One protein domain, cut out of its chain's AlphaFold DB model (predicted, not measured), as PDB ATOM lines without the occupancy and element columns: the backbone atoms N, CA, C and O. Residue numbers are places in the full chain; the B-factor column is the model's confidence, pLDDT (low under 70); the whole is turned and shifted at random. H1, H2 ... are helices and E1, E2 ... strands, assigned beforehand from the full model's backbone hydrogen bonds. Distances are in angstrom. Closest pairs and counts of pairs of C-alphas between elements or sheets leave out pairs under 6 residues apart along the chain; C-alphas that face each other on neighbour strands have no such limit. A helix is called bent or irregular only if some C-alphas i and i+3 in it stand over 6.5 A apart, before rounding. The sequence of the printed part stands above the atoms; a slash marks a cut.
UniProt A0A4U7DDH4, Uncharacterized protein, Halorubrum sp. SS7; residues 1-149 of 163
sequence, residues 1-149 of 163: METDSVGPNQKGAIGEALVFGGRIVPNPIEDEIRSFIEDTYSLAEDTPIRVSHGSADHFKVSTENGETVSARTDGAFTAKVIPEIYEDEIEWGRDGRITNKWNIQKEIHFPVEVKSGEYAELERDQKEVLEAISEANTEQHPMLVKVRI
ATOM      1  N   MET A   1     -30.558  32.406  -5.001       59.06
ATOM      2  CA  MET A   1     -31.961  32.677  -4.645       59.06
ATOM      3  C   MET A   1     -32.608  33.184  -5.908       59.06
ATOM      4  O   MET A   1     -31.967  33.952  -6.615       59.06
ATOM      5  N   GLU A   2     -33.756  32.622  -6.253       67.12
ATOM      6  CA  GLU A   2     -34.520  33.016  -7.433       67.12
ATOM      7  C   GLU A   2     -35.529  34.069  -6.972       67.12
ATOM      8  O   GLU A   2     -36.202  33.875  -5.956       67.12
ATOM      9  N   THR A   3     -35.516  35.219  -7.634       64.25
ATOM     10  CA  THR A   3     -36.405  36.354  -7.375       64.25
ATOM     11  C   THR A   3     -37.498  36.338  -8.430       64.25
ATOM     12  O   THR A   3     -37.194  36.472  -9.617       64.25
ATOM     13  N   ASP A   4     -38.747  36.183  -7.997       76.81
ATOM     14  CA  ASP A   4     -39.918  36.197  -8.874       76.81
ATOM     15  C   ASP A   4     -40.687  37.507  -8.719       76.81
ATOM     16  O   ASP A   4     -40.910  37.978  -7.601       76.81
ATOM     17  N   SER A   5     -41.139  38.074  -9.839       80.44
ATOM     18  CA  SER A   5     -41.988  39.266  -9.845       80.44
ATOM     19  C   SER A   5     -43.456  38.927  -9.567       80.44
ATOM     20  O   SER A   5     -43.941  37.841  -9.900       80.44
ATOM     21  N   VAL A   6     -44.179  39.872  -8.959       81.25
ATOM     22  CA  VAL A   6     -45.613  39.758  -8.650       81.25
ATOM     23  C   VAL A   6     -46.438  40.571  -9.654       81.25
ATOM     24  O   VAL A   6     -46.793  41.734  -9.436       81.25
ATOM     25  N   GLY A   7     -46.755  39.942 -10.781       83.06
ATOM     26  CA  GLY A   7     -47.606  40.478 -11.837       83.06
ATOM     27  C   GLY A   7     -49.111  40.462 -11.510       83.06
ATOM     28  O   GLY A   7     -49.541  39.882 -10.510       83.06
ATOM     29  N   PRO A   8     -49.950  41.072 -12.372       81.81
ATOM     30  CA  PRO A   8     -51.396  41.202 -12.155       81.81
ATOM     31  C   PRO A   8     -52.130  39.876 -11.910       81.81
ATOM     32  O   PRO A   8     -52.963  39.795 -11.016       81.81
ATOM     33  N   ASN A   9     -51.775  38.815 -12.637       82.81
ATOM     34  CA  ASN A   9     -52.418  37.506 -12.469       82.81
ATOM     35  C   ASN A   9     -52.100  36.882 -11.101       82.81
ATOM     36  O   ASN A   9     -52.975  36.299 -10.469       82.81
ATOM     37  N   GLN A  10     -50.863  37.034 -10.611       85.94
ATOM     38  CA  GLN A  10     -50.484  36.560  -9.273       85.94
ATOM     39  C   GLN A  10     -51.184  37.385  -8.191       85.94
ATOM     40  O   GLN A  10     -51.640  36.831  -7.199       85.94
ATOM     41  N   LYS A  11     -51.325  38.698  -8.399       86.31
ATOM     42  CA  LYS A  11     -52.113  39.587  -7.537       86.31
ATOM     43  C   LYS A  11     -53.584  39.154  -7.452       86.31
ATOM     44  O   LYS A  11     -54.120  39.098  -6.347       86.31
ATOM     45  N   GLY A  12     -54.195  38.791  -8.583       85.38
ATOM     46  CA  GLY A  12     -55.529  38.179  -8.644       85.38
ATOM     47  C   GLY A  12     -55.614  36.905  -7.805       85.38
ATOM     48  O   GLY A  12     -56.358  36.867  -6.826       85.38
ATOM     49  N   ALA A  13     -54.739  35.939  -8.093       87.88
ATOM     50  CA  ALA A  13     -54.692  34.658  -7.390       87.88
ATOM     51  C   ALA A  13     -54.446  34.796  -5.875       87.88
ATOM     52  O   ALA A  13     -55.006  34.043  -5.081       87.88
ATOM     53  N   ILE A  14     -53.626  35.764  -5.446       88.50
ATOM     54  CA  ILE A  14     -53.416  36.062  -4.021       88.50
ATOM     55  C   ILE A  14     -54.713  36.553  -3.380       88.50
ATOM     56  O   ILE A  14     -55.046  36.113  -2.283       88.50
ATOM     57  N   GLY A  15     -55.452  37.450  -4.035       88.69
ATOM     58  CA  GLY A  15     -56.730  37.925  -3.511       88.69
ATOM     59  C   GLY A  15     -57.768  36.816  -3.401       88.69
ATOM     60  O   GLY A  15     -58.381  36.670  -2.347       88.69
ATOM     61  N   GLU A  16     -57.909  35.985  -4.433       90.25
ATOM     62  CA  GLU A  16     -58.772  34.799  -4.381       90.25
ATOM     63  C   GLU A  16     -58.367  33.869  -3.231       90.25
ATOM     64  O   GLU A  16     -59.213  33.426  -2.458       90.25
ATOM     65  N   ALA A  17     -57.066  33.624  -3.047       90.19
ATOM     66  CA  ALA A  17     -56.563  32.802  -1.951       90.19
ATOM     67  C   ALA A  17     -56.833  33.420  -0.567       90.19
ATOM     68  O   ALA A  17     -57.096  32.688   0.386       90.19
ATOM     69  N   LEU A  18     -56.803  34.749  -0.434       88.94
ATOM     70  CA  LEU A  18     -57.165  35.434   0.811       88.94
ATOM     71  C   LEU A  18     -58.656  35.296   1.138       88.94
ATOM     72  O   LEU A  18     -59.017  35.231   2.312       88.94
ATOM     73  N   VAL A  19     -59.511  35.238   0.115       90.94
ATOM     74  CA  VAL A  19     -60.967  35.130   0.269       90.94
ATOM     75  C   VAL A  19     -61.409  33.675   0.467       90.94
ATOM     76  O   VAL A  19     -62.167  33.387   1.392       90.94
ATOM     77  N   PHE A  20     -60.903  32.749  -0.352       93.25
ATOM     78  CA  PHE A  20     -61.377  31.359  -0.446       93.25
ATOM     79  C   PHE A  20     -60.352  30.297  -0.032       93.25
ATOM     80  O   PHE A  20     -60.699  29.125   0.098       93.25
ATOM     81  N   GLY A  21     -59.086  30.658   0.192       87.12
ATOM     82  CA  GLY A  21     -58.040  29.692   0.555       87.12
ATOM     83  C   GLY A  21     -58.158  29.153   1.986       87.12
ATOM     84  O   GLY A  21     -57.532  28.149   2.334       87.12
ATOM     85  N   GLY A  22     -58.953  29.811   2.833       86.62
ATOM     86  CA  GLY A  22     -59.200  29.419   4.216       86.62
ATOM     87  C   GLY A  22     -60.379  28.456   4.384       86.62
ATOM     88  O   GLY A  22     -61.283  28.383   3.564       86.62
ATOM     89  N   ARG A  23     -60.417  27.743   5.519       85.06
ATOM     90  CA  ARG A  23     -61.595  26.942   5.925       85.06
ATOM     91  C   ARG A  23     -62.707  27.774   6.567       85.06
ATOM     92  O   ARG A  23     -63.822  27.286   6.713       85.06
ATOM     93  N   ILE A  24     -62.370  28.978   7.017       90.62
ATOM     94  CA  ILE A  24     -63.256  29.898   7.732       90.62
ATOM     95  C   ILE A  24     -63.576  31.045   6.776       90.62
ATOM     96  O   ILE A  24     -62.700  31.456   6.013       90.62
ATOM     97  N   VAL A  25     -64.822  31.513   6.782       93.44
ATOM     98  CA  VAL A  25     -65.229  32.696   6.015       93.44
ATOM     99  C   VAL A  25     -64.548  33.920   6.638       93.44
ATOM    100  O   VAL A  25     -64.582  34.061   7.859       93.44
ATOM    101  N   PRO A  26     -63.887  34.792   5.859       93.62
ATOM    102  CA  PRO A  26     -63.289  36.003   6.413       93.62
ATOM    103  C   PRO A  26     -64.335  36.872   7.126       93.62
ATOM    104  O   PRO A  26     -65.368  37.171   6.533       93.62
ATOM    105  N   ASN A  27     -64.053  37.331   8.354       94.56
ATOM    106  CA  ASN A  27     -65.012  38.114   9.151       94.56
ATOM    107  C   ASN A  27     -65.652  39.286   8.387       94.56
ATOM    108  O   ASN A  27     -66.868  39.384   8.434       94.56
ATOM    109  N   PRO A  28     -64.912  40.119   7.616       93.62
ATOM    110  CA  PRO A  28     -65.543  41.221   6.888       93.62
ATOM    111  C   PRO A  28     -66.612  40.763   5.888       93.62
ATOM    112  O   PRO A  28     -67.552  41.495   5.621       93.62
ATOM    113  N   ILE A  29     -66.462  39.558   5.330       93.69
ATOM    114  CA  ILE A  29     -67.435  38.967   4.410       93.69
ATOM    115  C   ILE A  29     -68.612  38.387   5.191       93.69
ATOM    116  O   ILE A  29     -69.758  38.589   4.807       93.69
ATOM    117  N   GLU A  30     -68.342  37.666   6.282       95.31
ATOM    118  CA  GLU A  30     -69.406  37.125   7.131       95.31
ATOM    119  C   GLU A  30     -70.285  38.241   7.713       95.31
ATOM    120  O   GLU A  30     -71.508  38.117   7.677       95.31
ATOM    121  N   ASP A  31     -69.679  39.328   8.190       95.88
ATOM    122  CA  ASP A  31     -70.370  40.490   8.754       95.88
ATOM    123  C   ASP A  31     -71.259  41.174   7.700       95.88
ATOM    124  O   ASP A  31     -72.427  41.449   7.967       95.88
ATOM    125  N   GLU A  32     -70.743  41.380   6.481       96.81
ATOM    126  CA  GLU A  32     -71.500  41.982   5.374       96.81
ATOM    127  C   GLU A  32     -72.686  41.100   4.949       96.81
ATOM    128  O   GLU A  32     -73.808  41.585   4.810       96.81
ATOM    129  N   ILE A  33     -72.466  39.787   4.796       96.62
ATOM    130  CA  ILE A  33     -73.531  38.831   4.447       96.62
ATOM    131  C   ILE A  33     -74.606  38.801   5.534       96.62
ATOM    132  O   ILE A  33     -75.794  38.787   5.215       96.62
ATOM    133  N   ARG A  34     -74.213  38.784   6.812       96.44
ATOM    134  CA  ARG A  34     -75.162  38.810   7.933       96.44
ATOM    135  C   ARG A  34     -76.006  40.077   7.906       96.44
ATOM    136  O   ARG A  34     -77.225  39.953   7.904       96.44
ATOM    137  N   SER A  35     -75.371  41.245   7.800       96.44
ATOM    138  CA  SER A  35     -76.075  42.532   7.742       96.44
ATOM    139  C   SER A  35     -77.068  42.570   6.584       96.44
ATOM    140  O   SER A  35     -78.237  42.880   6.784       96.44
ATOM    141  N   PHE A  36     -76.638  42.175   5.381       96.06
ATOM    142  CA  PHE A  36     -77.514  42.137   4.212       96.06
ATOM    143  C   PHE A  36     -78.740  41.242   4.430       96.06
ATOM    144  O   PHE A  36     -79.856  41.605   4.058       96.06
ATOM    145  N   ILE A  37     -78.540  40.060   5.016       95.94
ATOM    146  CA  ILE A  37     -79.618  39.102   5.259       95.94
ATOM    147  C   ILE A  37     -80.617  39.646   6.276       95.94
ATOM    148  O   ILE A  37     -81.818  39.537   6.040       95.94
ATOM    149  N   GLU A  38     -80.124  40.213   7.376       95.12
ATOM    150  CA  GLU A  38     -80.949  40.814   8.431       95.12
ATOM    151  C   GLU A  38     -81.770  41.999   7.898       95.12
ATOM    152  O   GLU A  38     -82.930  42.153   8.273       95.12
ATOM    153  N   ASP A  39     -81.210  42.780   6.970       95.31
ATOM    154  CA  ASP A  39     -81.897  43.919   6.352       95.31
ATOM    155  C   ASP A  39     -82.908  43.506   5.264       95.31
ATOM    156  O   ASP A  39     -83.887  44.214   5.014       95.31
ATOM    157  N   THR A  40     -82.671  42.380   4.584       94.00
ATOM    158  CA  THR A  40     -83.423  41.985   3.377       94.00
ATOM    159  C   THR A  40     -84.528  40.969   3.658       94.00
ATOM    160  O   THR A  40     -85.550  40.967   2.966       94.00
ATOM    161  N   TYR A  41     -84.347  40.083   4.640       94.31
ATOM    162  CA  TYR A  41     -85.248  38.959   4.888       94.31
ATOM    163  C   TYR A  41     -85.885  39.028   6.272       94.31
ATOM    164  O   TYR A  41     -85.207  39.238   7.271       94.31
ATOM    165  N   SER A  42     -87.181  38.722   6.347       95.56
ATOM    166  CA  SER A  42     -87.835  38.421   7.621       95.56
ATOM    167  C   SER A  42     -87.399  37.043   8.123       95.56
ATOM    168  O   SER A  42     -87.683  36.017   7.488       95.56
ATOM    169  N   LEU A  43     -86.703  37.010   9.257       96.00
ATOM    170  CA  LEU A  43     -86.170  35.795   9.877       96.00
ATOM    171  C   LEU A  43     -86.923  35.467  11.166       96.00
ATOM    172  O   LEU A  43     -87.393  36.371  11.845       96.00
ATOM    173  N   ALA A  44     -86.986  34.184  11.513       95.38
ATOM    174  CA  ALA A  44     -87.501  33.754  12.810       95.38
ATOM    175  C   ALA A  44     -86.577  34.219  13.948       95.38
ATOM    176  O   ALA A  44     -85.343  34.164  13.809       95.38
ATOM    177  N   GLU A  45     -87.163  34.634  15.074       91.00
ATOM    178  CA  GLU A  45     -86.415  35.175  16.208       91.00
ATOM    179  C   GLU A  45     -85.455  34.136  16.812       91.00
ATOM    180  O   GLU A  45     -85.674  32.923  16.762       91.00
ATOM    181  N   ASP A  46     -84.337  34.614  17.368       86.19
ATOM    182  CA  ASP A  46     -83.311  33.798  18.034       86.19
ATOM    183  C   ASP A  46     -82.719  32.646  17.185       86.19
ATOM    184  O   ASP A  46     -82.064  31.731  17.706       86.19
ATOM    185  N   THR A  47     -82.881  32.684  15.856       91.75
ATOM    186  CA  THR A  47     -82.299  31.686  14.952       91.75
ATOM    187  C   THR A  47     -80.936  32.124  14.398       91.75
ATOM    188  O   THR A  47     -80.741  33.273  14.006       91.75
ATOM    189  N   PRO A  48     -79.931  31.227  14.343       90.69
ATOM    190  CA  PRO A  48     -78.601  31.607  13.884       90.69
ATOM    191  C   PRO A  48     -78.507  31.639  12.354       90.69
ATOM    192  O   PRO A  48     -78.705  30.610  11.702       90.69
ATOM    193  N   ILE A  49     -78.037  32.758  11.799       95.00
ATOM    194  CA  ILE A  49     -77.520  32.822  10.423       95.00
ATOM    195  C   ILE A  49     -76.174  32.089  10.375       95.00
ATOM    196  O   ILE A  49     -75.276  32.350  11.185       95.00
ATOM    197  N   ARG A  50     -76.022  31.141   9.445       94.94
ATOM    198  CA  ARG A  50     -74.770  30.391   9.249       94.94
ATOM    199  C   ARG A  50     -74.225  30.638   7.858       94.94
ATOM    200  O   ARG A  50     -74.815  30.154   6.897       94.94
ATOM    201  N   VAL A  51     -73.093  31.328   7.785       96.25
ATOM    202  CA  VAL A  51     -72.384  31.594   6.532       96.25
ATOM    203  C   VAL A  51     -71.309  30.530   6.319       96.25
ATOM    204  O   VAL A  51     -70.610  30.131   7.253       96.25
ATOM    205  N   SER A  52     -71.189  30.036   5.093       95.38
ATOM    206  CA  SER A  52     -70.195  29.039   4.701       95.38
ATOM    207  C   SER A  52     -69.659  29.287   3.298       95.38
ATOM    208  O   SER A  52     -70.288  29.966   2.492       95.38
ATOM    209  N   HIS A  53     -68.497  28.702   3.004       93.25
ATOM    210  CA  HIS A  53     -67.945  28.660   1.650       93.25
ATOM    211  C   HIS A  53     -68.832  27.825   0.723       93.25
ATOM    212  O   HIS A  53     -69.250  26.719   1.073       93.25
ATOM    213  N   GLY A  54     -69.074  28.358  -0.468       87.50
ATOM    214  CA  GLY A  54     -69.680  27.686  -1.608       87.50
ATOM    215  C   GLY A  54     -68.653  27.426  -2.711       87.50
ATOM    216  O   GLY A  54     -67.488  27.809  -2.620       87.50
ATOM    217  N   SER A  55     -69.086  26.730  -3.760       86.38
ATOM    218  CA  SER A  55     -68.269  26.539  -4.964       86.38
ATOM    219  C   SER A  55     -68.492  27.687  -5.945       86.38
ATOM    220  O   SER A  55     -69.541  28.317  -5.915       86.38
ATOM    221  N   ALA A  56     -67.525  27.923  -6.829       88.69
ATOM    222  CA  ALA A  56     -67.704  28.808  -7.976       88.69
ATOM    223  C   ALA A  56     -68.933  28.406  -8.804       88.69
ATOM    224  O   ALA A  56     -69.090  27.230  -9.157       88.69
ATOM    225  N   ASP A  57     -69.740  29.392  -9.176       87.50
ATOM    226  CA  ASP A  57     -70.946  29.199  -9.968       87.50
ATOM    227  C   ASP A  57     -70.680  29.529 -11.439       87.50
ATOM    228  O   ASP A  57     -69.864  30.390 -11.774       87.50
ATOM    229  N   HIS A  58     -71.360  28.817 -12.339       89.12
ATOM    230  CA  HIS A  58     -71.379  29.142 -13.766       89.12
ATOM    231  C   HIS A  58     -72.763  29.620 -14.153       89.12
ATOM    232  O   HIS A  58     -73.742  28.882 -14.038       89.12
ATOM    233  N   PHE A  59     -72.813  30.824 -14.702       87.12
ATOM    234  CA  PHE A  59     -74.045  31.433 -15.153       87.12
ATOM    235  C   PHE A  59     -74.047  31.591 -16.658       87.12
ATOM    236  O   PHE A  59     -73.019  31.822 -17.298       87.12
ATOM    237  N   LYS A  60     -75.240  31.457 -17.223       86.81
ATOM    238  CA  LYS A  60     -75.502  31.643 -18.640       86.81
ATOM    239  C   LYS A  60     -76.799  32.420 -18.768       86.81
ATOM    240  O   LYS A  60     -77.845  31.930 -18.350       86.81
ATOM    241  N   VAL A  61     -76.712  33.612 -19.336       84.94
ATOM    242  CA  VAL A  61     -77.826  34.551 -19.453       84.94
ATOM    243  C   VAL A  61     -78.044  34.869 -20.926       84.94
ATOM    244  O   VAL A  61     -77.095  35.005 -21.701       84.94
ATOM    245  N   SER A  62     -79.309  34.958 -21.327       84.56
ATOM    246  CA  SER A  62     -79.696  35.477 -22.637       84.56
ATOM    247  C   SER A  62     -79.976  36.969 -22.515       84.56
ATOM    248  O   SER A  62     -80.800  37.378 -21.705       84.56
ATOM    249  N   THR A  63     -79.287  37.770 -23.317       75.94
ATOM    250  CA  THR A  63     -79.488  39.219 -23.401       75.94
ATOM    251  C   THR A  63     -80.759  39.544 -24.184       75.94
ATOM    252  O   THR A  63     -81.270  38.712 -24.940       75.94
ATOM    253  N   GLU A  64     -81.241  40.783 -24.072       72.75
ATOM    254  CA  GLU A  64     -82.405  41.273 -24.828       72.75
ATOM    255  C   GLU A  64     -82.229  41.163 -26.355       72.75
ATOM    256  O   GLU A  64     -83.204  41.007 -27.088       72.75
ATOM    257  N   ASN A  65     -80.982  41.161 -26.842       73.00
ATOM    258  CA  ASN A  65     -80.648  41.006 -28.260       73.00
ATOM    259  C   ASN A  65     -80.612  39.538 -28.728       73.00
ATOM    260  O   ASN A  65     -80.306  39.265 -29.888       73.00
ATOM    261  N   GLY A  66     -80.894  38.579 -27.838       74.50
ATOM    262  CA  GLY A  66     -80.828  37.142 -28.116       74.50
ATOM    263  C   GLY A  66     -79.410  36.558 -28.107       74.50
ATOM    264  O   GLY A  66     -79.245  35.355 -28.322       74.50
ATOM    265  N   GLU A  67     -78.385  37.370 -27.830       82.31
ATOM    266  CA  GLU A  67     -77.023  36.888 -27.596       82.31
ATOM    267  C   GLU A  67     -76.919  36.248 -26.211       82.31
ATOM    268  O   GLU A  67     -77.589  36.659 -25.263       82.31
ATOM    269  N   THR A  68     -76.085  35.221 -26.090       85.00
ATOM    270  CA  THR A  68     -75.842  34.534 -24.821       85.00
ATOM    271  C   THR A  68     -74.511  34.981 -24.247       85.00
ATOM    272  O   THR A  68     -73.484  34.802 -24.901       85.00
ATOM    273  N   VAL A  69     -74.530  35.443 -23.001       86.50
ATOM    274  CA  VAL A  69     -73.331  35.762 -22.224       86.50
ATOM    275  C   VAL A  69     -73.201  34.753 -21.084       86.50
ATOM    276  O   VAL A  69     -74.198  34.252 -20.555       86.50
ATOM    277  N   SER A  70     -71.973  34.391 -20.731       86.56
ATOM    278  CA  SER A  70     -71.701  33.478 -19.623       86.56
ATOM    279  C   SER A  70     -70.517  33.952 -18.812       86.56
ATOM    280  O   SER A  70     -69.502  34.335 -19.389       86.56
ATOM    281  N   ALA A  71     -70.622  33.835 -17.494       86.38
ATOM    282  CA  ALA A  71     -69.536  34.125 -16.578       86.38
ATOM    283  C   ALA A  71     -69.423  33.009 -15.540       86.38
ATOM    284  O   ALA A  71     -70.415  32.384 -15.151       86.38
ATOM    285  N   ARG A  72     -68.190  32.768 -15.107       90.62
ATOM    286  CA  ARG A  72     -67.875  31.938 -13.953       90.62
ATOM    287  C   ARG A  72     -67.400  32.868 -12.847       90.62
ATOM    288  O   ARG A  72     -66.540  33.695 -13.123       90.62
ATOM    289  N   THR A  73     -67.940  32.713 -11.646       92.00
ATOM    290  CA  THR A  73     -67.465  33.454 -10.472       92.00
ATOM    291  C   THR A  73     -66.218  32.805  -9.881       92.00
ATOM    292  O   THR A  73     -65.998  31.601 -10.043       92.00
ATOM    293  N   ASP A  74     -65.410  33.578  -9.161       91.44
ATOM    294  CA  ASP A  74     -64.218  33.060  -8.473       91.44
ATOM    295  C   ASP A  74     -64.589  32.087  -7.344       91.44
ATOM    296  O   ASP A  74     -63.908  31.090  -7.093       91.44
ATOM    297  N   GLY A  75     -65.725  32.337  -6.696       93.44
ATOM    298  CA  GLY A  75     -66.278  31.472  -5.667       93.44
ATOM    299  C   GLY A  75     -67.714  31.835  -5.330       93.44
ATOM    300  O   GLY A  75     -68.393  32.543  -6.081       93.44
ATOM    301  N   ALA A  76     -68.172  31.341  -4.187       95.12
ATOM    302  CA  ALA A  76     -69.446  31.733  -3.613       95.12
ATOM    303  C   ALA A  76     -69.404  31.619  -2.092       95.12
ATOM    304  O   ALA A  76     -68.605  30.868  -1.527       95.12
ATOM    305  N   PHE A  77     -70.323  32.313  -1.436       96.56
ATOM    306  CA  PHE A  77     -70.719  32.035  -0.064       96.56
ATOM    307  C   PHE A  77     -72.180  31.608  -0.035       96.56
ATOM    308  O   PHE A  77     -72.971  31.969  -0.904       96.56
ATOM    309  N   THR A  78     -72.546  30.828   0.971       96.25
ATOM    310  CA  THR A  78     -73.933  30.448   1.220       96.25
ATOM    311  C   THR A  78     -74.305  30.800   2.640       96.25
ATOM    312  O   THR A  78     -73.503  30.637   3.562       96.25
ATOM    313  N   ALA A  79     -75.528  31.278   2.822       96.88
ATOM    314  CA  ALA A  79     -76.084  31.548   4.129       96.88
ATOM    315  C   ALA A  79     -77.315  30.686   4.363       96.88
ATOM    316  O   ALA A  79     -78.249  30.675   3.564       96.88
ATOM    317  N   LYS A  80     -77.314  29.967   5.484       96.75
ATOM    318  CA  LYS A  80     -78.466  29.193   5.944       96.75
ATOM    319  C   LYS A  80     -79.211  29.978   7.001       96.75
ATOM    320  O   LYS A  80     -78.624  30.326   8.028       96.75
ATOM    321  N   VAL A  81     -80.491  30.202   6.742       96.50
ATOM    322  CA  VAL A  81     -81.393  31.001   7.576       96.50
ATOM    323  C   VAL A  81     -82.703  30.261   7.798       96.50
ATOM    324  O   VAL A  81     -83.013  29.325   7.062       96.50
ATOM    325  N   ILE A  82     -83.472  30.661   8.807       96.81
ATOM    326  CA  ILE A  82     -84.840  30.177   9.015       96.81
ATOM    327  C   ILE A  82     -85.769  31.379   8.821       96.81
ATOM    328  O   ILE A  82     -85.737  32.297   9.639       96.81
ATOM    329  N   PRO A  83     -86.535  31.421   7.718       95.12
ATOM    330  CA  PRO A  83     -87.526  32.466   7.489       95.12
ATOM    331  C   PRO A  83     -88.576  32.546   8.607       95.12
ATOM    332  O   PRO A  83     -88.969  31.514   9.150       95.12
ATOM    333  N   GLU A  84     -89.090  33.750   8.869       96.56
ATOM    334  CA  GLU A  84     -90.143  34.020   9.871       96.56
ATOM    335  C   GLU A  84     -91.383  33.128   9.680       96.56
ATOM    336  O   GLU A  84     -91.965  32.642  10.641       96.56
ATOM    337  N   ILE A  85     -91.746  32.809   8.432       95.81
ATOM    338  CA  ILE A  85     -92.908  31.954   8.125       95.81
ATOM    339  C   ILE A  85     -92.846  30.548   8.745       95.81
ATOM    340  O   ILE A  85     -93.877  29.887   8.821       95.81
ATOM    341  N   TYR A  86     -91.661  30.085   9.153       95.88
ATOM    342  CA  TYR A  86     -91.458  28.783   9.789       95.88
ATOM    343  C   TYR A  86     -91.259  28.878  11.305       95.88
ATOM    344  O   TYR A  86     -90.918  27.873  11.926       95.88
ATOM    345  N   GLU A  87     -91.440  30.051  11.915       94.12
ATOM    346  CA  GLU A  87     -91.193  30.281  13.343       94.12
ATOM    347  C   GLU A  87     -92.018  29.346  14.243       94.12
ATOM    348  O   GLU A  87     -91.466  28.670  15.113       94.12
ATOM    349  N   ASP A  88     -93.311  29.201  13.948       94.06
ATOM    350  CA  ASP A  88     -94.217  28.292  14.666       94.06
ATOM    351  C   ASP A  88     -93.909  26.800  14.422       94.06
ATOM    352  O   ASP A  88     -94.399  25.927  15.144       94.06
ATOM    353  N   GLU A  89     -93.101  26.485  13.407       94.69
ATOM    354  CA  GLU A  89     -92.685  25.122  13.075       94.69
ATOM    355  C   GLU A  89     -91.358  24.738  13.745       94.69
ATOM    356  O   GLU A  89     -90.925  23.593  13.618       94.69
ATOM    357  N   ILE A  90     -90.684  25.650  14.457       94.75
ATOM    358  CA  ILE A  90     -89.375  25.376  15.059       94.75
ATOM    359  C   ILE A  90     -89.499  24.352  16.194       94.75
ATOM    360  O   ILE A  90     -90.092  24.593  17.246       94.75
ATOM    361  N   GLU A  91     -88.828  23.211  16.027       94.75
ATOM    362  CA  GLU A  91     -88.700  22.206  17.077       94.75
ATOM    363  C   GLU A  91     -87.376  22.384  17.831       94.75
ATOM    364  O   GLU A  91     -86.289  22.195  17.272       94.75
ATOM    365  N   TRP A  92     -87.456  22.714  19.122       93.31
ATOM    366  CA  TRP A  92     -86.284  22.864  19.987       93.31
ATOM    367  C   TRP A  92     -85.948  21.572  20.737       93.31
ATOM    368  O   TRP A  92     -86.762  20.988  21.456       93.31
ATOM    369  N   GLY A  93     -84.694  21.148  20.620       92.12
ATOM    370  CA  GLY A  93     -84.109  20.083  21.420       92.12
ATOM    371  C   GLY A  93     -83.812  20.527  22.853       92.12
ATOM    372  O   GLY A  93     -83.718  21.712  23.171       92.12
ATOM    373  N   ARG A  94     -83.581  19.550  23.740       91.00
ATOM    374  CA  ARG A  94     -83.234  19.801  25.154       91.00
ATOM    375  C   ARG A  94     -81.921  20.569  25.347       91.00
ATOM    376  O   ARG A  94     -81.687  21.091  26.429       91.00
ATOM    377  N   ASP A  95     -81.058  20.591  24.335       91.00
ATOM    378  CA  ASP A  95     -79.785  21.311  24.314       91.00
ATOM    379  C   ASP A  95     -79.900  22.725  23.715       91.00
ATOM    380  O   ASP A  95     -78.877  23.366  23.479       91.00
ATOM    381  N   GLY A  96     -81.123  23.206  23.454       86.81
ATOM    382  CA  GLY A  96     -81.366  24.519  22.853       86.81
ATOM    383  C   GLY A  96     -81.017  24.580  21.366       86.81
ATOM    384  O   GLY A  96     -80.777  25.659  20.840       86.81
ATOM    385  N   ARG A  97     -80.939  23.438  20.670       90.38
ATOM    386  CA  ARG A  97     -80.718  23.390  19.217       90.38
ATOM    387  C   ARG A  97     -82.000  23.060  18.469       90.38
ATOM    388  O   ARG A  97     -82.782  22.233  18.917       90.38
ATOM    389  N   ILE A  98     -82.144  23.624  17.276       92.94
ATOM    390  CA  ILE A  98     -83.261  23.334  16.373       92.94
ATOM    391  C   ILE A  98     -83.083  21.938  15.757       92.94
ATOM    392  O   ILE A  98     -82.088  21.681  15.064       92.94
ATOM    393  N   THR A  99     -84.021  21.025  16.016       94.56
ATOM    394  CA  THR A  99     -83.941  19.610  15.615       94.56
ATOM    395  C   THR A  99     -84.432  19.366  14.197       94.56
ATOM    396  O   THR A  99     -83.838  18.565  13.474       94.56
ATOM    397  N   ASN A 100     -85.454  20.098  13.760       94.31
ATOM    398  CA  ASN A 100     -86.048  19.992  12.427       94.31
ATOM    399  C   ASN A 100     -85.448  20.974  11.404       94.31
ATOM    400  O   ASN A 100     -86.000  21.146  10.320       94.31
ATOM    401  N   LYS A 101     -84.293  21.584  11.711       90.88
ATOM    402  CA  LYS A 101     -83.667  22.656  10.914       90.88
ATOM    403  C   LYS A 101     -83.580  22.367   9.411       90.88
ATOM    404  O   LYS A 101     -83.717  23.275   8.614       90.88
ATOM    405  N   TRP A 102     -83.367  21.115   9.006       90.62
ATOM    406  CA  TRP A 102     -83.219  20.753   7.593       90.62
ATOM    407  C   TRP A 102     -84.511  20.898   6.779       90.62
ATOM    408  O   TRP A 102     -84.433  20.976   5.561       90.62
ATOM    409  N   ASN A 103     -85.670  20.934   7.442       92.56
ATOM    410  CA  ASN A 103     -86.977  21.060   6.795       92.56
ATOM    411  C   ASN A 103     -87.416  22.520   6.633       92.56
ATOM    412  O   ASN A 103     -88.239  22.811   5.775       92.56
ATOM    413  N   ILE A 104     -86.876  23.409   7.468       94.25
ATOM    414  CA  ILE A 104     -87.318  24.806   7.599       94.25
ATOM    415  C   ILE A 104     -86.225  25.818   7.235       94.25
ATOM    416  O   ILE A 104     -86.461  27.023   7.223       94.25
ATOM    417  N   GLN A 105     -85.005  25.345   6.965       94.19
ATOM    418  CA  GLN A 105     -83.909  26.206   6.538       94.19
ATOM    419  C   GLN A 105     -84.018  26.556   5.061       94.19
ATOM    420  O   GLN A 105     -84.242  25.701   4.206       94.19
ATOM    421  N   LYS A 106     -83.741  27.823   4.781       94.69
ATOM    422  CA  LYS A 106     -83.538  28.366   3.449       94.69
ATOM    423  C   LYS A 106     -82.052  28.636   3.230       94.69
ATOM    424  O   LYS A 106     -81.361  29.077   4.152       94.69
ATOM    425  N   GLU A 107     -81.569  28.355   2.027       95.31
ATOM    426  CA  GLU A 107     -80.202  28.664   1.603       95.31
ATOM    427  C   GLU A 107     -80.233  29.872   0.663       95.31
ATOM    428  O   GLU A 107     -80.997  29.895  -0.296       95.31
ATOM    429  N   ILE A 108     -79.441  30.893   0.980       95.62
ATOM    430  CA  ILE A 108     -79.260  32.101   0.171       95.62
ATOM    431  C   ILE A 108     -77.833  32.072  -0.367       95.62
ATOM    432  O   ILE A 108     -76.888  31.820   0.385       95.62
ATOM    433  N   HIS A 109     -77.677  32.312  -1.662       95.25
ATOM    434  CA  HIS A 109     -76.408  32.190  -2.366       95.25
ATOM    435  C   HIS A 109     -75.817  33.563  -2.672       95.25
ATOM    436  O   HIS A 109     -76.513  34.466  -3.132       95.25
ATOM    437  N   PHE A 110     -74.508  33.686  -2.486       95.94
ATOM    438  CA  PHE A 110     -73.728  34.884  -2.776       95.94
ATOM    439  C   PHE A 110     -72.597  34.514  -3.735       95.94
ATOM    440  O   PHE A 110     -71.491  34.210  -3.281       95.94
ATOM    441  N   PRO A 111     -72.856  34.469  -5.052       94.31
ATOM    442  CA  PRO A 111     -71.806  34.277  -6.043       94.31
ATOM    443  C   PRO A 111     -70.832  35.454  -5.988       94.31
ATOM    444  O   PRO A 111     -71.265  36.603  -5.947       94.31
ATOM    445  N   VAL A 112     -69.527  35.192  -5.960       94.31
ATOM    446  CA  VAL A 112     -68.532  36.221  -5.636       94.31
ATOM    447  C   VAL A 112     -67.478  36.355  -6.715       94.31
ATOM    448  O   VAL A 112     -66.844  35.374  -7.101       94.31
ATOM    449  N   GLU A 113     -67.224  37.598  -7.102       94.75
ATOM    450  CA  GLU A 113     -66.060  37.976  -7.890       94.75
ATOM    451  C   GLU A 113     -65.056  38.743  -7.021       94.75
ATOM    452  O   GLU A 113     -65.425  39.659  -6.277       94.75
ATOM    453  N   VAL A 114     -63.776  38.401  -7.136       92.44
ATOM    454  CA  VAL A 114     -62.671  39.005  -6.397       92.44
ATOM    455  C   VAL A 114     -61.833  39.859  -7.337       92.44
ATOM    456  O   VAL A 114     -61.227  39.382  -8.292       92.44
ATOM    457  N   LYS A 115     -61.726  41.153  -7.037       91.94
ATOM    458  CA  LYS A 115     -60.868  42.076  -7.789       91.94
ATOM    459  C   LYS A 115     -59.736  42.584  -6.912       91.94
ATOM    460  O   LYS A 115     -59.966  43.196  -5.868       91.94
ATOM    461  N   SER A 116     -58.510  42.329  -7.363       88.00
ATOM    462  CA  SER A 116     -57.292  42.576  -6.591       88.00
ATOM    463  C   SER A 116     -56.345  43.507  -7.338       88.00
ATOM    464  O   SER A 116     -55.884  43.191  -8.433       88.00
ATOM    465  N   GLY A 117     -56.022  44.647  -6.725       75.06
ATOM    466  CA  GLY A 117     -55.181  45.694  -7.316       75.06
ATOM    467  C   GLY A 117     -55.949  46.959  -7.712       75.06
ATOM    468  O   GLY A 117     -57.169  46.955  -7.834       75.06
ATOM    469  N   GLU A 118     -55.212  48.056  -7.901       69.94
ATOM    470  CA  GLU A 118     -55.764  49.416  -8.042       69.94
ATOM    471  C   GLU A 118     -56.699  49.593  -9.254       69.94
ATOM    472  O   GLU A 118     -57.647  50.370  -9.184       69.94
ATOM    473  N   TYR A 119     -56.471  48.835 -10.332       73.69
ATOM    474  CA  TYR A 119     -57.213  48.940 -11.598       73.69
ATOM    475  C   TYR A 119     -58.012  47.678 -11.949       73.69
ATOM    476  O   TYR A 119     -58.417  47.505 -13.096       73.69
ATOM    477  N   ALA A 120     -58.193  46.755 -10.999       79.81
ATOM    478  CA  ALA A 120     -58.961  45.542 -11.248       79.81
ATOM    479  C   ALA A 120     -60.464  45.869 -11.257       79.81
ATOM    480  O   ALA A 120     -61.051  46.194 -10.224       79.81
ATOM    481  N   GLU A 121     -61.083  45.768 -12.431       83.88
ATOM    482  CA  GLU A 121     -62.515  45.990 -12.639       83.88
ATOM    483  C   GLU A 121     -63.198  44.725 -13.165       83.88
ATOM    484  O   GLU A 121     -62.544  43.789 -13.629       83.88
ATOM    485  N   LEU A 122     -64.526  44.681 -13.045       86.00
ATOM    486  CA  LEU A 122     -65.337  43.646 -13.679       86.00
ATOM    487  C   LEU A 122     -65.232  43.773 -15.193       86.00
ATOM    488  O   LEU A 122     -65.403  44.862 -15.745       86.00
ATOM    489  N   GLU A 123     -65.008  42.647 -15.863       86.50
ATOM    490  CA  GLU A 123     -65.181  42.600 -17.307       86.50
ATOM    491  C   GLU A 123     -66.652  42.845 -17.653       86.50
ATOM    492  O   GLU A 123     -67.553  42.569 -16.854       86.50
ATOM    493  N   ARG A 124     -66.906  43.366 -18.856       85.69
ATOM    494  CA  ARG A 124     -68.262  43.706 -19.302       85.69
ATOM    495  C   ARG A 124     -69.221  42.521 -19.148       85.69
ATOM    496  O   ARG A 124     -70.279  42.678 -18.552       85.69
ATOM    497  N   ASP A 125     -68.805  41.347 -19.606       85.12
ATOM    498  CA  ASP A 125     -69.607  40.125 -19.564       85.12
ATOM    499  C   ASP A 125     -69.882  39.664 -18.125       85.12
ATOM    500  O   ASP A 125     -70.988  39.231 -17.811       85.12
ATOM    501  N   GLN A 126     -68.900  39.803 -17.225       86.12
ATOM    502  CA  GLN A 126     -69.078  39.502 -15.803       86.12
ATOM    503  C   GLN A 126     -70.118  40.433 -15.190       86.12
ATOM    504  O   GLN A 126     -71.038  39.978 -14.519       86.12
ATOM    505  N   LYS A 127     -69.996  41.736 -15.454       87.44
ATOM    506  CA  LYS A 127     -70.938  42.734 -14.956       87.44
ATOM    507  C   LYS A 127     -72.361  42.455 -15.450       87.44
ATOM    508  O   LYS A 127     -73.262  42.369 -14.625       87.44
ATOM    509  N   GLU A 128     -72.541  42.263 -16.757       86.75
ATOM    510  CA  GLU A 128     -73.856  41.996 -17.360       86.75
ATOM    511  C   GLU A 128     -74.502  40.729 -16.775       86.75
ATOM    512  O   GLU A 128     -75.696  40.714 -16.474       86.75
ATOM    513  N   VAL A 129     -73.716  39.671 -16.554       86.50
ATOM    514  CA  VAL A 129     -74.214  38.425 -15.959       86.50
ATOM    515  C   VAL A 129     -74.596  38.605 -14.488       86.50
ATOM    516  O   VAL A 129     -75.668  38.150 -14.094       86.50
ATOM    517  N   LEU A 130     -73.764  39.265 -13.674       87.50
ATOM    518  CA  LEU A 130     -74.060  39.483 -12.252       87.50
ATOM    519  C   LEU A 130     -75.275  40.404 -12.057       87.50
ATOM    520  O   LEU A 130     -76.114  40.120 -11.206       87.50
ATOM    521  N   GLU A 131     -75.424  41.450 -12.872       87.62
ATOM    522  CA  GLU A 131     -76.616  42.311 -12.852       87.62
ATOM    523  C   GLU A 131     -77.880  41.503 -13.185       87.62
ATOM    524  O   GLU A 131     -78.843  41.516 -12.419       87.62
ATOM    525  N   ALA A 132     -77.844  40.695 -14.249       86.69
ATOM    526  CA  ALA A 132     -78.986  39.869 -14.631       86.69
ATOM    527  C   ALA A 132     -79.372  38.821 -13.570       86.69
ATOM    528  O   ALA A 132     -80.555  38.544 -13.375       86.69
ATOM    529  N   ILE A 133     -78.397  38.234 -12.864       85.94
ATOM    530  CA  ILE A 133     -78.667  37.284 -11.769       85.94
ATOM    531  C   ILE A 133     -79.357  37.990 -10.604       85.94
ATOM    532  O   ILE A 133     -80.348  37.472 -10.086       85.94
ATOM    533  N   SER A 134     -78.855  39.170 -10.230       85.81
ATOM    534  CA  SER A 134     -79.412  39.962  -9.132       85.81
ATOM    535  C   SER A 134     -80.868  40.367  -9.383       85.81
ATOM    536  O   SER A 134     -81.626  40.527  -8.430       85.81
ATOM    537  N   GLU A 135     -81.268  40.548 -10.642       85.62
ATOM    538  CA  GLU A 135     -82.644  40.895 -11.014       85.62
ATOM    539  C   GLU A 135     -83.559  39.669 -11.139       85.62
ATOM    540  O   GLU A 135     -84.756  39.748 -10.853       85.62
ATOM    541  N   ALA A 136     -83.019  38.528 -11.577       82.31
ATOM    542  CA  ALA A 136     -83.814  37.353 -11.923       82.31
ATOM    543  C   ALA A 136     -84.171  36.456 -10.727       82.31
ATOM    544  O   ALA A 136     -85.182  35.749 -10.783       82.31
ATOM    545  N   ASN A 137     -83.349  36.427  -9.674       74.00
ATOM    546  CA  ASN A 137     -83.495  35.467  -8.583       74.00
ATOM    547  C   ASN A 137     -83.382  36.135  -7.208       74.00
ATOM    548  O   ASN A 137     -82.348  36.680  -6.846       74.00
ATOM    549  N   THR A 138     -84.432  36.013  -6.393       77.50
ATOM    550  CA  THR A 138     -84.492  36.612  -5.051       77.50
ATOM    551  C   THR A 138     -83.622  35.902  -4.009       77.50
ATOM    552  O   THR A 138     -83.541  36.357  -2.869       77.50
ATOM    553  N   GLU A 139     -82.983  34.784  -4.362       88.12
ATOM    554  CA  GLU A 139     -82.133  33.972  -3.478       88.12
ATOM    555  C   GLU A 139     -80.659  33.974  -3.902       88.12
ATOM    556  O   GLU A 139     -79.839  33.312  -3.262       88.12
ATOM    557  N   GLN A 140     -80.312  34.704  -4.967       91.25
ATOM    558  CA  GLN A 140     -78.941  34.863  -5.444       91.25
ATOM    559  C   GLN A 140     -78.552  36.336  -5.433       91.25
ATOM    560  O   GLN A 140     -79.110  37.136  -6.174       91.25
ATOM    561  N   HIS A 141     -77.546  36.668  -4.625       94.06
ATOM    562  CA  HIS A 141     -77.073  38.036  -4.423       94.06
ATOM    563  C   HIS A 141     -75.590  38.131  -4.755       94.06
ATOM    564  O   HIS A 141     -74.743  37.891  -3.889       94.06
ATOM    565  N   PRO A 142     -75.251  38.419  -6.023       92.69
ATOM    566  CA  PRO A 142     -73.874  38.600  -6.446       92.69
ATOM    567  C   PRO A 142     -73.109  39.610  -5.587       92.69
ATOM    568  O   PRO A 142     -73.593  40.706  -5.312       92.69
ATOM    569  N   MET A 143     -71.884  39.257  -5.205       93.50
ATOM    570  CA  MET A 143     -71.010  40.073  -4.367       93.50
ATOM    571  C   MET A 143     -69.693  40.370  -5.087       93.50
ATOM    572  O   MET A 143     -69.049  39.484  -5.644       93.50
ATOM    573  N   LEU A 144     -69.251  41.625  -5.025       93.38
ATOM    574  CA  LEU A 144     -67.933  42.041  -5.498       93.38
ATOM    575  C   LEU A 144     -67.011  42.297  -4.304       93.38
ATOM    576  O   LEU A 144     -67.214  43.253  -3.554       93.38
ATOM    577  N   VAL A 145     -65.955  41.500  -4.165       91.44
ATOM    578  CA  VAL A 145     -64.944  41.670  -3.117       91.44
ATOM    579  C   VAL A 145     -63.718  42.363  -3.699       91.44
ATOM    580  O   VAL A 145     -63.018  41.825  -4.555       91.44
ATOM    581  N   LYS A 146     -63.424  43.575  -3.216       90.25
ATOM    582  CA  LYS A 146     -62.220  44.321  -3.607       90.25
ATOM    583  C   LYS A 146     -61.105  44.109  -2.593       90.25
ATOM    584  O   LYS A 146     -61.188  44.606  -1.469       90.25
ATOM    585  N   VAL A 147     -60.039  43.424  -2.999       86.81
ATOM    586  CA  VAL A 147     -58.872  43.177  -2.146       86.81
ATOM    587  C   VAL A 147     -57.771  44.179  -2.477       86.81
ATOM    588  O   VAL A 147     -57.178  44.185  -3.558       86.81
ATOM    589  N   ARG A 148     -57.482  45.045  -1.507       85.44
ATOM    590  CA  ARG A 148     -56.396  46.023  -1.577       85.44
ATOM    591  C   ARG A 148     -55.072  45.370  -1.203       85.44
ATOM    592  O   ARG A 148     -54.869  44.970  -0.058       85.44
ATOM    593  N   ILE A 149     -54.183  45.248  -2.183       79.38
ATOM    594  CA  ILE A 149     -52.885  44.567  -2.063       79.38
ATOM    595  C   ILE A 149     -51.723  45.458  -2.514       79.38
ATOM    596  O   ILE A 149     -50.683  44.973  -2.955       79.38
TER     597      ILE A 149
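AT A GLANCE: This is residues 1 to 149 of the 163 residues of an uncharacterized protein of Halorubrum sp. SS7 (UniProt A0A4U7DDH4). A strongly twisted, curled sheet of four strands has H1 and H2 packed over one face, while the hairpin E3 and E4 turns away from it with H5 packed on that hairpin. E1 sticks out as a tail at one end of the long axis, and H3 and H4 lie toward the other. The printed part has 149 residues with five named helices and seven named strands, in the order E1 H1 H2 E2 E3 E4 E5 H3 H4 E6 H5 E7; the class is mixed, helices and strands. The larger sheet runs E2, E5, E6, E7 and is mixed. The whole is loose, with a radius of gyration of the C-alphas of 18.5 A, and flat, spanning 59 by 51 by 21 A.

IN THESE COORDINATES: Find C-alpha 2 at (-34.520, 33.016, -7.433), where E1 begins, residues 2 to 5. Next come H1, residues 8 to 20, 18.3 A long, and H2, residues 27 to 40, 19.7 A. Read on through E2, 50 to 54, E3, 58 to 62, E4, 68 to 72, and E5, 75 to 81, 20.1 A long. H3, 84 to 89, is irregular, with C-alphas 85 and 88 7.6 A apart; H4 is 101 to 104. E6, 106 to 116, runs 31.5 A from (-83.538, 28.366, 3.449). H5, 124 to 136, is 18.3 A long, and E7, 143 to 147, ends at (-58.872, 43.177, -2.146).

HOW THE PARTS SIT: Look first at E5 and E6, antiparallel, with N 79 and O 108 2.8 A apart. E2 is antiparallel to E5, with N 52 and O 78 at 2.8 A; E7 is parallel to E6, with N 115 and O 145 at 2.9 A. H1 and H2 on one face make two layers, helices on one face of a sheet. H1 comes closest to E6 at the C-alphas of Gly 12 and Ser 116, 5.2 A; H2 to E2 at those of Glu 30 and Val 51, 6.3 A. E6, H5 and E7 form a strand-helix-strand unit, two parallel neighbour strands with a helix between, its crossover right-handed. In the hairpin E3 and E4, N 59 and O 71 are 2.9 A apart; H5 comes closest to E4 at the C-alphas of Ala 71 and Gln 126, 5.5 A. E4 runs on into E5 at 82 degrees. H3 and H4 are close but not clearly touching, Tyr 86 to Ile 104 being their closest C-alphas, 6.1 A. Every O i to N i+4 pair is within hydrogen-bond range in H1, H2 and H5; H3 has 0 of 2, with 2 of 3 O i to N i+3 pairs within range, and H4 is too short for an O i to N i+4 pair.

THE WHOLE: The C-alphas farthest apart are those of Met 1 and Asp 88, 65.3 A. The printed part has no cut, and H3 to H4 is the long link. Mean pLDDT of the printed part is 89.1; residues 1 to 3 and 118 are under 70.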